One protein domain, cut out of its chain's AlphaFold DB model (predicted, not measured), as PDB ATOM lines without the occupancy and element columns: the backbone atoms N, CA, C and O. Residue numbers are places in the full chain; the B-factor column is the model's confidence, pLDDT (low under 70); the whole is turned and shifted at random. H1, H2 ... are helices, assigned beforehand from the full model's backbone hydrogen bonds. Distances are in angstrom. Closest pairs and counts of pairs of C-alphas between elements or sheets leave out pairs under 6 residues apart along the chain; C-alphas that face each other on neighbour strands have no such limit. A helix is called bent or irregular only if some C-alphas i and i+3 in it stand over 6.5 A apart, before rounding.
ATOM      1  N   GLU A  42      14.650  50.432 -34.916       79.44
ATOM      2  CA  GLU A  42      15.840  50.856 -34.182       79.44
ATOM      3  C   GLU A  42      16.662  51.899 -34.955       79.44
ATOM      4  O   GLU A  42      17.170  52.862 -34.379       79.44
ATOM      5  N   TYR A  43      16.764  51.758 -36.279       74.12
ATOM      6  CA  TYR A  43      17.330  52.782 -37.154       74.12
ATOM      7  C   TYR A  43      16.516  54.084 -37.117       74.12
ATOM      8  O   TYR A  43      17.092  55.159 -36.957       74.12
ATOM      9  N   ASP A  44      15.189  54.005 -37.219       67.06
ATOM     10  CA  ASP A  44      14.295  55.160 -37.183       67.06
ATOM     11  C   ASP A  44      14.299  55.820 -35.795       67.06
ATOM     12  O   ASP A  44      14.339  57.043 -35.728       67.06
ATOM     13  N   HIS A  45      14.371  55.059 -34.699       69.25
ATOM     14  CA  HIS A  45      14.545  55.566 -33.334       69.25
ATOM     15  C   HIS A  45      15.884  56.288 -33.166       69.25
ATOM     16  O   HIS A  45      15.911  57.418 -32.674       69.25
ATOM     17  N   ARG A  46      16.999  55.686 -33.614       69.31
ATOM     18  CA  ARG A  46      18.316  56.350 -33.628       69.31
ATOM     19  C   ARG A  46      18.276  57.635 -34.451       69.31
ATOM     20  O   ARG A  46      18.757  58.673 -34.009       69.31
ATOM     21  N   ARG A  47      17.634  57.597 -35.618       63.09
ATOM     22  CA  ARG A  47      17.495  58.754 -36.503       63.09
ATOM     23  C   ARG A  47      16.613  59.845 -35.894       63.09
ATOM     24  O   ARG A  47      16.969  61.015 -35.994       63.09
ATOM     25  N   GLN A  48      15.491  59.487 -35.272       59.91
ATOM     26  CA  GLN A  48      14.568  60.418 -34.619       59.91
ATOM     27  C   GLN A  48      15.223  61.134 -33.438       59.91
ATOM     28  O   GLN A  48      15.033  62.340 -33.315       59.91
ATOM     29  N   ARG A  49      16.052  60.436 -32.648       58.94
ATOM     30  CA  ARG A  49      16.851  61.035 -31.563       58.94
ATOM     31  C   ARG A  49      17.800  62.133 -32.050       58.94
ATOM     32  O   ARG A  49      18.011  63.111 -31.358       58.94
ATOM     33  N   THR A  50      18.330  62.006 -33.266       53.72
ATOM     34  CA  THR A  50      19.297  62.967 -33.838       53.72
ATOM     35  C   THR A  50      18.672  64.080 -34.688       53.72
ATOM     36  O   THR A  50      19.387  64.845 -35.337       53.72
ATOM     37  N   ARG A  51      17.337  64.148 -34.785       57.56
ATOM     38  CA  ARG A  51      16.656  64.987 -35.778       57.56
ATOM     39  C   ARG A  51      16.242  66.337 -35.188       57.56
ATOM     40  O   ARG A  51      15.179  66.457 -34.593       57.56
ATOM     41  N   ILE A  52      17.046  67.360 -35.454       54.94
ATOM     42  CA  ILE A  52      16.752  68.763 -35.131       54.94
ATOM     43  C   ILE A  52      15.838  69.343 -36.228       54.94
ATOM     44  O   ILE A  52      16.088  69.124 -37.417       54.94
ATOM     45  N   ASN A  53      14.753  70.032 -35.855       55.91
ATOM     46  CA  ASN A  53      13.896  70.735 -36.815       55.91
ATOM     47  C   ASN A  53      14.419  72.160 -37.017       55.91
ATOM     48  O   ASN A  53      14.333  72.986 -36.118       55.91
ATOM     49  N   ILE A  54      14.958  72.416 -38.204       59.72
ATOM     50  CA  ILE A  54      15.581  73.690 -38.590       59.72
ATOM     51  C   ILE A  54      14.569  74.566 -39.368       59.72
ATOM     52  O   ILE A  54      14.858  75.697 -39.745       59.72
ATOM     53  N   GLY A  55      13.350  74.049 -39.584       67.19
ATOM     54  CA  GLY A  55      12.243  74.753 -40.224       67.19
ATOM     55  C   GLY A  55      12.623  75.316 -41.602       67.19
ATOM     56  O   GLY A  55      13.159  74.567 -42.425       67.19
ATOM     57  N   PRO A  56      12.363  76.608 -41.875       68.44
ATOM     58  CA  PRO A  56      12.671  77.235 -43.162       68.44
ATOM     59  C   PRO A  56      14.174  77.237 -43.493       68.44
ATOM     60  O   PRO A  56      14.537  77.158 -44.662       68.44
ATOM     61  N   ALA A  57      15.053  77.201 -42.485       66.62
ATOM     62  CA  ALA A  57      16.505  77.167 -42.677       66.62
ATOM     63  C   ALA A  57      17.045  75.766 -43.050       66.62
ATOM     64  O   ALA A  57      18.255  75.562 -43.146       66.62
ATOM     65  N   PHE A  58      16.180  74.766 -43.281       73.75
ATOM     66  CA  PHE A  58      16.621  73.416 -43.650       73.75
ATOM     67  C   PHE A  58      17.316  73.352 -45.021       73.75
ATOM     68  O   PHE A  58      18.284  72.599 -45.169       73.75
ATOM     69  N   GLU A  59      16.874  74.135 -46.012       75.56
ATOM     70  CA  GLU A  59      17.555  74.136 -47.313       75.56
ATOM     71  C   GLU A  59      18.879  74.892 -47.280       75.56
ATOM     72  O   GLU A  59      19.857  74.386 -47.830       75.56
ATOM     73  N   GLU A  60      18.972  75.986 -46.527       76.00
ATOM     74  CA  GLU A  60      20.249  76.648 -46.236       76.00
ATOM     75  C   GLU A  60      21.209  75.698 -45.508       76.00
ATOM     76  O   GLU A  60      22.351  75.515 -45.926       76.00
ATOM     77  N   TRP A  61      20.725  74.979 -44.490       78.25
ATOM     78  CA  TRP A  61      21.488  73.960 -43.765       78.25
ATOM     79  C   TRP A  61      22.026  72.857 -44.683       78.25
ATOM     80  O   TRP A  61      23.162  72.394 -44.554       78.25
ATOM     81  N   LYS A  62      21.217  72.408 -45.640       79.81
ATOM     82  CA  LYS A  62      21.600  71.373 -46.604       79.81
ATOM     83  C   LYS A  62      22.577  71.899 -47.653       79.81
ATOM     84  O   LYS A  62      23.482  71.151 -48.032       79.81
ATOM     85  N   MET A  63      22.411  73.140 -48.112       83.12
ATOM     86  CA  MET A  63      23.365  73.816 -48.995       83.12
ATOM     87  C   MET A  63      24.714  73.992 -48.297       83.12
ATOM     88  O   MET A  63      25.731  73.573 -48.845       83.12
ATOM     89  N   LEU A  64      24.709  74.469 -47.050       81.25
ATOM     90  CA  LEU A  64      25.896  74.635 -46.214       81.25
ATOM     91  C   LEU A  64      26.619  73.304 -45.962       81.25
ATOM     92  O   LEU A  64      27.840  73.209 -46.058       81.25
ATOM     93  N   ARG A  65      25.870  72.223 -45.712       87.69
ATOM     94  CA  ARG A  65      26.456  70.883 -45.563       87.69
ATOM     95  C   ARG A  65      27.181  70.427 -46.831       87.69
ATOM     96  O   ARG A  65      28.230  69.788 -46.739       87.69
ATOM     97  N   LYS A  66      26.600  70.708 -48.002       85.25
ATOM     98  CA  LYS A  66      27.182  70.354 -49.303       85.25
ATOM     99  C   LYS A  66      28.410  71.206 -49.617       85.25
ATOM    100  O   LYS A  66      29.411  70.638 -50.045       85.25
ATOM    101  N   SER A  67      28.355  72.517 -49.381       88.12
ATOM    102  CA  SER A  67      29.482  73.423 -49.636       88.12
ATOM    103  C   SER A  67      30.685  73.095 -48.748       88.12
ATOM    104  O   SER A  67      31.808  73.041 -49.238       88.12
ATOM    105  N   LEU A  68      30.447  72.733 -47.484       83.69
ATOM    106  CA  LEU A  68      31.475  72.277 -46.540       83.69
ATOM    107  C   LEU A  68      31.882  70.800 -46.724       83.69
ATOM    108  O   LEU A  68      32.622  70.259 -45.904       83.69
ATOM    109  N   ARG A  69      31.394  70.126 -47.778       86.19
ATOM    110  CA  ARG A  69      31.686  68.716 -48.118       86.19
ATOM    111  C   ARG A  69      31.441  67.722 -46.969       86.19
ATOM    112  O   ARG A  69      32.108  66.691 -46.869       86.19
ATOM    113  N   MET A  70      30.455  67.984 -46.112       79.19
ATOM    114  CA  MET A  70      30.160  67.139 -44.950       79.19
ATOM    115  C   MET A  70      29.165  66.023 -45.271       79.19
ATOM    116  O   MET A  70      28.083  66.235 -45.830       79.19
ATOM    117  N   LYS A  71      29.493  64.795 -44.854       74.81
ATOM    118  CA  LYS A  71      28.687  63.605 -45.173       74.81
ATOM    119  C   LYS A  71      27.434  63.487 -44.306       74.81
ATOM    120  O   LYS A  71      26.417  62.993 -44.786       74.81
ATOM    121  N   THR A  72      27.471  63.977 -43.066       74.00
ATOM    122  CA  THR A  72      26.380  63.796 -42.095       74.00
ATOM    123  C   THR A  72      25.929  65.123 -41.468       74.00
ATOM    124  O   THR A  72      26.710  66.062 -41.338       74.00
ATOM    125  N   HIS A  73      24.648  65.226 -41.092       70.69
ATOM    126  CA  HIS A  73      24.120  66.409 -40.394       70.69
ATOM    127  C   HIS A  73      24.724  66.617 -38.989       70.69
ATOM    128  O   HIS A  73      24.983  67.769 -38.651       70.69
ATOM    129  N   PRO A  74      25.028  65.566 -38.198       73.56
ATOM    130  CA  PRO A  74      25.743  65.718 -36.929       73.56
ATOM    131  C   PRO A  74      27.153  66.304 -37.066       73.56
ATOM    132  O   PRO A  74      27.574  67.059 -36.193       73.56
ATOM    133  N   GLN A  75      27.873  66.014 -38.159       71.19
ATOM    134  CA  GLN A  75      29.170  66.652 -38.434       71.19
ATOM    135  C   GLN A  75      29.024  68.159 -38.644       71.19
ATOM    136  O   GLN A  75      29.785  68.923 -38.058       71.19
ATOM    137  N   LEU A  76      28.018  68.583 -39.419       76.31
ATOM    138  CA  LEU A  76      27.723  70.005 -39.598       76.31
ATOM    139  C   LEU A  76      27.307  70.657 -38.277       76.31
ATOM    140  O   LEU A  76      27.849  71.695 -37.925       76.31
ATOM    141  N   ALA A  77      26.418  70.025 -37.508       69.44
ATOM    142  CA  ALA A  77      26.012  70.534 -36.201       69.44
ATOM    143  C   ALA A  77      27.205  70.680 -35.244       69.44
ATOM    144  O   ALA A  77      27.361  71.720 -34.621       69.44
ATOM    145  N   SER A  78      28.091  69.682 -35.183       71.88
ATOM    146  CA  SER A  78      29.299  69.734 -34.348       71.88
ATOM    147  C   SER A  78      30.276  70.818 -34.805       71.88
ATOM    148  O   SER A  78      30.920  71.455 -33.978       71.88
ATOM    149  N   PHE A  79      30.397  71.039 -36.114       75.00
ATOM    150  CA  PHE A  79      31.219  72.109 -36.673       75.00
ATOM    151  C   PHE A  79      30.659  73.498 -36.346       75.00
ATOM    152  O   PHE A  79      31.418  74.384 -35.967       75.00
ATOM    153  N   LEU A  80      29.338  73.672 -36.442       68.44
ATOM    154  CA  LEU A  80      28.651  74.921 -36.113       68.44
ATOM    155  C   LEU A  80      28.626  75.188 -34.603       68.44
ATOM    156  O   LEU A  80      28.801  76.317 -34.183       68.44
ATOM    157  N   LEU A  81      28.500  74.161 -33.762       65.25
ATOM    158  CA  LEU A  81      28.599  74.320 -32.306       65.25
ATOM    159  C   LEU A  81      30.010  74.721 -31.850       65.25
ATOM    160  O   LEU A  81      30.161  75.331 -30.797       65.25
ATOM    161  N   LYS A  82      31.040  74.411 -32.647       63.00
ATOM    162  CA  LYS A  82      32.427  74.849 -32.417       63.00
ATOM    163  C   LYS A  82      32.736  76.235 -32.994       63.00
ATOM    164  O   LYS A  82      33.842  76.730 -32.793       63.00
ATOM    165  N   ARG A  83      31.805  76.852 -33.730       57.19
ATOM    166  CA  ARG A  83      31.969  78.167 -34.361       57.19
ATOM    167  C   ARG A  83      30.714  79.002 -34.163       57.19
ATOM    168  O   ARG A  83      29.719  78.816 -34.853       57.19
ATOM    169  N   CYS A  84      30.777  79.962 -33.254       57.22
ATOM    170  CA  CYS A  84      29.693  80.911 -33.074       57.22
ATOM    171  C   CYS A  84      29.491  81.729 -34.364       57.22
ATOM    172  O   CYS A  84      30.399  82.423 -34.815       57.22
ATOM    173  N   GLY A 101      35.405  84.365 -11.484       84.94
ATOM    174  CA  GLY A 101      35.295  84.186 -10.030       84.94
ATOM    175  C   GLY A 101      34.314  85.129  -9.320       84.94
ATOM    176  O   GLY A 101      34.064  84.940  -8.133       84.94
ATOM    177  N   SER A 102      33.690  86.084 -10.021       90.75
ATOM    178  CA  SER A 102      32.592  86.880  -9.452       90.75
ATOM    179  C   SER A 102      31.401  86.001  -9.042       90.75
ATOM    180  O   SER A 102      31.189  84.913  -9.584       90.75
ATOM    181  N   ALA A 103      30.556  86.496  -8.132       89.81
ATOM    182  CA  ALA A 103      29.337  85.792  -7.725       89.81
ATOM    183  C   ALA A 103      28.427  85.457  -8.925       89.81
ATOM    184  O   ALA A 103      27.865  84.363  -8.993       89.81
ATOM    185  N   ALA A 104      28.344  86.358  -9.911       84.75
ATOM    186  CA  ALA A 104      27.618  86.136 -11.159       84.75
ATOM    187  C   ALA A 104      28.252  85.022 -12.015       84.75
ATOM    188  O   ALA A 104      27.529  84.153 -12.503       84.75
ATOM    189  N   HIS A 105      29.587  84.984 -12.141       87.19
ATOM    190  CA  HIS A 105      30.302  83.910 -12.844       87.19
ATOM    191  C   HIS A 105      30.075  82.547 -12.186       87.19
ATOM    192  O   HIS A 105      29.788  81.564 -12.872       87.19
ATOM    193  N   VAL A 106      30.170  82.477 -10.856       89.00
ATOM    194  CA  VAL A 106      29.965  81.237 -10.093       89.00
ATOM    195  C   VAL A 106      28.515  80.762 -10.205       89.00
ATOM    196  O   VAL A 106      28.270  79.580 -10.452       89.00
ATOM    197  N   ALA A 107      27.545  81.674 -10.091       89.12
ATOM    198  CA  ALA A 107      26.131  81.354 -10.255       89.12
ATOM    199  C   ALA A 107      25.824  80.839 -11.668       89.12
ATOM    200  O   ALA A 107      25.179  79.797 -11.809       89.12
ATOM    201  N   LEU A 108      26.331  81.521 -12.701       82.81
ATOM    202  CA  LEU A 108      26.168  81.116 -14.095       82.81
ATOM    203  C   LEU A 108      26.826  79.758 -14.360       82.81
ATOM    204  O   LEU A 108      26.185  78.867 -14.912       82.81
ATOM    205  N   SER A 109      28.064  79.561 -13.899       85.94
ATOM    206  CA  SER A 109      28.795  78.296 -14.033       85.94
ATOM    207  C   SER A 109      28.044  77.142 -13.376       85.94
ATOM    208  O   SER A 109      27.902  76.078 -13.972       85.94
ATOM    209  N   ARG A 110      27.476  77.355 -12.182       87.62
ATOM    210  CA  ARG A 110      26.677  76.340 -11.480       87.62
ATOM    211  C   ARG A 110      25.409  75.953 -12.241       87.62
ATOM    212  O   ARG A 110      24.974  74.811 -12.133       87.62
ATOM    213  N   ILE A 111      24.804  76.886 -12.976       82.00
ATOM    214  CA  ILE A 111      23.611  76.630 -13.794       82.00
ATOM    215  C   ILE A 111      24.003  75.900 -15.084       82.00
ATOM    216  O   ILE A 111      23.454  74.838 -15.371       82.00
ATOM    217  N   VAL A 112      24.972  76.436 -15.829       78.69
ATOM    218  CA  VAL A 112      25.374  75.935 -17.155       78.69
ATOM    219  C   VAL A 112      26.085  74.582 -17.067       78.69
ATOM    220  O   VAL A 112      25.860  73.713 -17.902       78.69
ATOM    221  N   LEU A 113      26.907  74.361 -16.038       82.81
ATOM    222  CA  LEU A 113      27.647  73.108 -15.836       82.81
ATOM    223  C   LEU A 113      26.884  72.093 -14.974       82.81
ATOM    224  O   LEU A 113      27.444  71.080 -14.547       82.81
ATOM    225  N   ASN A 114      25.604  72.339 -14.689       85.12
ATOM    226  CA  ASN A 114      24.799  71.415 -13.908       85.12
ATOM    227  C   ASN A 114      24.623  70.088 -14.665       85.12
ATOM    228  O   ASN A 114      23.929  70.014 -15.674       85.12
ATOM    229  N   GLN A 115      25.203  69.011 -14.135       80.62
ATOM    230  CA  GLN A 115      25.203  67.688 -14.774       80.62
ATOM    231  C   GLN A 115      23.804  67.088 -14.989       80.62
ATOM    232  O   GLN A 115      23.619  66.277 -15.893       80.62
ATOM    233  N   ARG A 116      22.805  67.458 -14.176       80.56
ATOM    234  CA  ARG A 116      21.411  67.030 -14.398       80.56
ATOM    235  C   ARG A 116      20.794  67.830 -15.538       80.56
ATOM    236  O   ARG A 116      20.245  67.240 -16.462       80.56
ATOM    237  N   TRP A 117      20.983  69.148 -15.524       77.88
ATOM    238  CA  TRP A 117      20.520  70.026 -16.596       77.88
ATOM    239  C   TRP A 117      21.140  69.667 -17.948       77.88
ATOM    240  O   TRP A 117      20.417  69.585 -18.929       77.88
ATOM    241  N   LEU A 118      22.438  69.349 -18.007       75.19
ATOM    242  CA  LEU A 118      23.113  68.917 -19.238       75.19
ATOM    243  C   LEU A 118      22.559  67.600 -19.809       75.19
ATOM    244  O   LEU A 118      22.606  67.390 -21.016       75.19
ATOM    245  N   LYS A 119      21.991  66.722 -18.974       76.25
ATOM    246  CA  LYS A 119      21.271  65.519 -19.437       76.25
ATOM    247  C   LYS A 119      19.850  65.838 -19.905       76.25
ATOM    248  O   LYS A 119      19.309  65.154 -20.770       76.25
ATOM    249  N   ASP A 120      19.228  66.860 -19.325       68.69
ATOM    250  CA  ASP A 120      17.869  67.281 -19.663       68.69
ATOM    251  C   ASP A 120      17.820  68.250 -20.852       68.69
ATOM    252  O   ASP A 120      16.826  68.280 -21.577       68.69
ATOM    253  N   ILE A 121      18.897  68.991 -21.122       71.38
ATOM    254  CA  ILE A 121      18.969  69.939 -22.235       71.38
ATOM    255  C   ILE A 121      18.846  69.227 -23.584       71.38
ATOM    256  O   ILE A 121      18.188  69.735 -24.486       71.38
ATOM    257  N   GLU A 122      19.375  68.005 -23.706       65.25
ATOM    258  CA  GLU A 122      19.200  67.165 -24.895       65.25
ATOM    259  C   GLU A 122      17.711  66.849 -25.143       65.25
ATOM    260  O   GLU A 122      17.230  66.854 -26.283       65.25
ATOM    261  N   LYS A 123      16.936  66.663 -24.065       65.88
ATOM    262  CA  LYS A 123      15.482  66.460 -24.138       65.88
ATOM    263  C   LYS A 123      14.762  67.750 -24.532       65.88
ATOM    264  O   LYS A 123      13.820  67.688 -25.317       65.88
ATOM    265  N   LEU A 124      15.218  68.904 -24.034       59.31
ATOM    266  CA  LEU A 124      14.670  70.222 -24.379       59.31
ATOM    267  C   LEU A 124      14.935  70.601 -25.842       59.31
ATOM    268  O   LEU A 124      14.043  71.126 -26.499       59.31
ATOM    269  N   LEU A 125      16.106  70.259 -26.389       58.75
ATOM    270  CA  LEU A 125      16.413  70.423 -27.819       58.75
ATOM    271  C   LEU A 125      15.509  69.560 -28.715       58.75
ATOM    272  O   LEU A 125      15.254  69.900 -29.869       58.75
ATOM    273  N   THR A 126      15.004  68.451 -28.174       59.72
ATOM    274  CA  THR A 126      14.049  67.563 -28.850       59.72
ATOM    275  C   THR A 126      12.591  67.965 -28.579       59.72
ATOM    276  O   THR A 126      11.670  67.405 -29.182       59.72
ATOM    277  N   PHE A 127      12.354  68.939 -27.692       59.22
ATOM    278  CA  PHE A 127      11.015  69.339 -27.286       59.22
ATOM    279  C   PHE A 127      10.299  70.014 -28.452       59.22
ATOM    280  O   PHE A 127      10.660  71.096 -28.913       59.22
ATOM    281  N   ARG A 128       9.255  69.349 -28.942       60.50
ATOM    282  CA  ARG A 128       8.325  69.929 -29.905       60.50
ATOM    283  C   ARG A 128       7.190  70.530 -29.109       60.50
ATOM    284  O   ARG A 128       6.496  69.808 -28.398       60.50
ATOM    285  N   THR A 129       6.989  71.834 -29.232       69.19
ATOM    286  CA  THR A 129       5.776  72.452 -28.714       69.19
ATOM    287  C   THR A 129       4.595  71.924 -29.529       69.19
ATOM    288  O   THR A 129       4.489  72.141 -30.732       69.19
TER     289      THR A 129
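AT A GLANCE: This is residues 42 to 84 and 101 to 129 of the 269 residues of the protein "Si:dkeyp-30e7.2" of Nothobranchius kuhntae (UniProt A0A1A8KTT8). Look for an open, loose string of five short helices with no packed core: H2 and H3 stand near each other at about a right angle, and H4 and H5 make a bent arm on the far side of a cut in the chain. Residues 42 to 47 of H1 stick out at one end and the arm reaches away at the other, while the last residues of H5 come back toward the link between H1 and H2. The printed part has 72 residues, with named helices in the order H1, H2, H3, H4, H5 and no named strand, and its class is all helix. It is loose, with a radius of gyration of the C-alphas of 15.9 A, and only just elongated, spanning 44 by 29 by 21 A.

HOW THE PARTS SIT: Start with H1, residues 42 to 49, which touches no helix. A tight link of 5 residues leads to H2, residues 55 to 67, and these two helices are apart. Another tight link leads to H3, residues 73 to 81. H2 and H3 are close but not clearly touching: look at Arg 65 and Leu 76, their closest C-alphas, 6.2 A apart. Their lines are about perpendicular, at 87 degrees. Past the cut you reach H4, residues 103 to 112, which is apart from H3. A tight link of 2 residues joins it to H5, residues 115 to 125. H4 and H5 are close but not clearly touching, and their closest C-alphas, those of Val 112 and Leu 118, are 7.7 A apart. They run the same way at a steep tilt of 60 degrees. H5 is apart from H1, H2 and H3. In H1, H3 and H4 every O i to N i+4 pair is within hydrogen-bond range; in H2 it is 7 of 9 and in H5 4 of 7.

IN THESE COORDINATES: Find C-alpha 42 at (15.840, 50.856, -34.182); from there H1 runs 10.6 A to C-alpha 49. H2 begins at C-alpha 55, at (12.243, 74.753, -40.224), and runs 19.7 A; it is irregular, with C-alphas 56 and 59 7.1 A apart. H3 covers 12.2 A and H4 14.2 A. H5 runs 16.0 A to C-alpha 125 at (16.413, 70.423, -27.819); it is neither bent nor irregular, but only just: C-alphas 119 and 122 are 6.1 A apart.

THE WHOLE: The two C-alphas farthest apart are those of Glu 42 and Ser 102, at 46.8 A. Residues 85 to 100 are not printed, and C-alphas 84 and 101 are 23.9 A apart across this cut. The links that are printed whole are tight. The mean pLDDT of the printed part is 73.3; look for values under 70 at residues 44 to 57, 77, 80 to 84, 120 and 122 to 129.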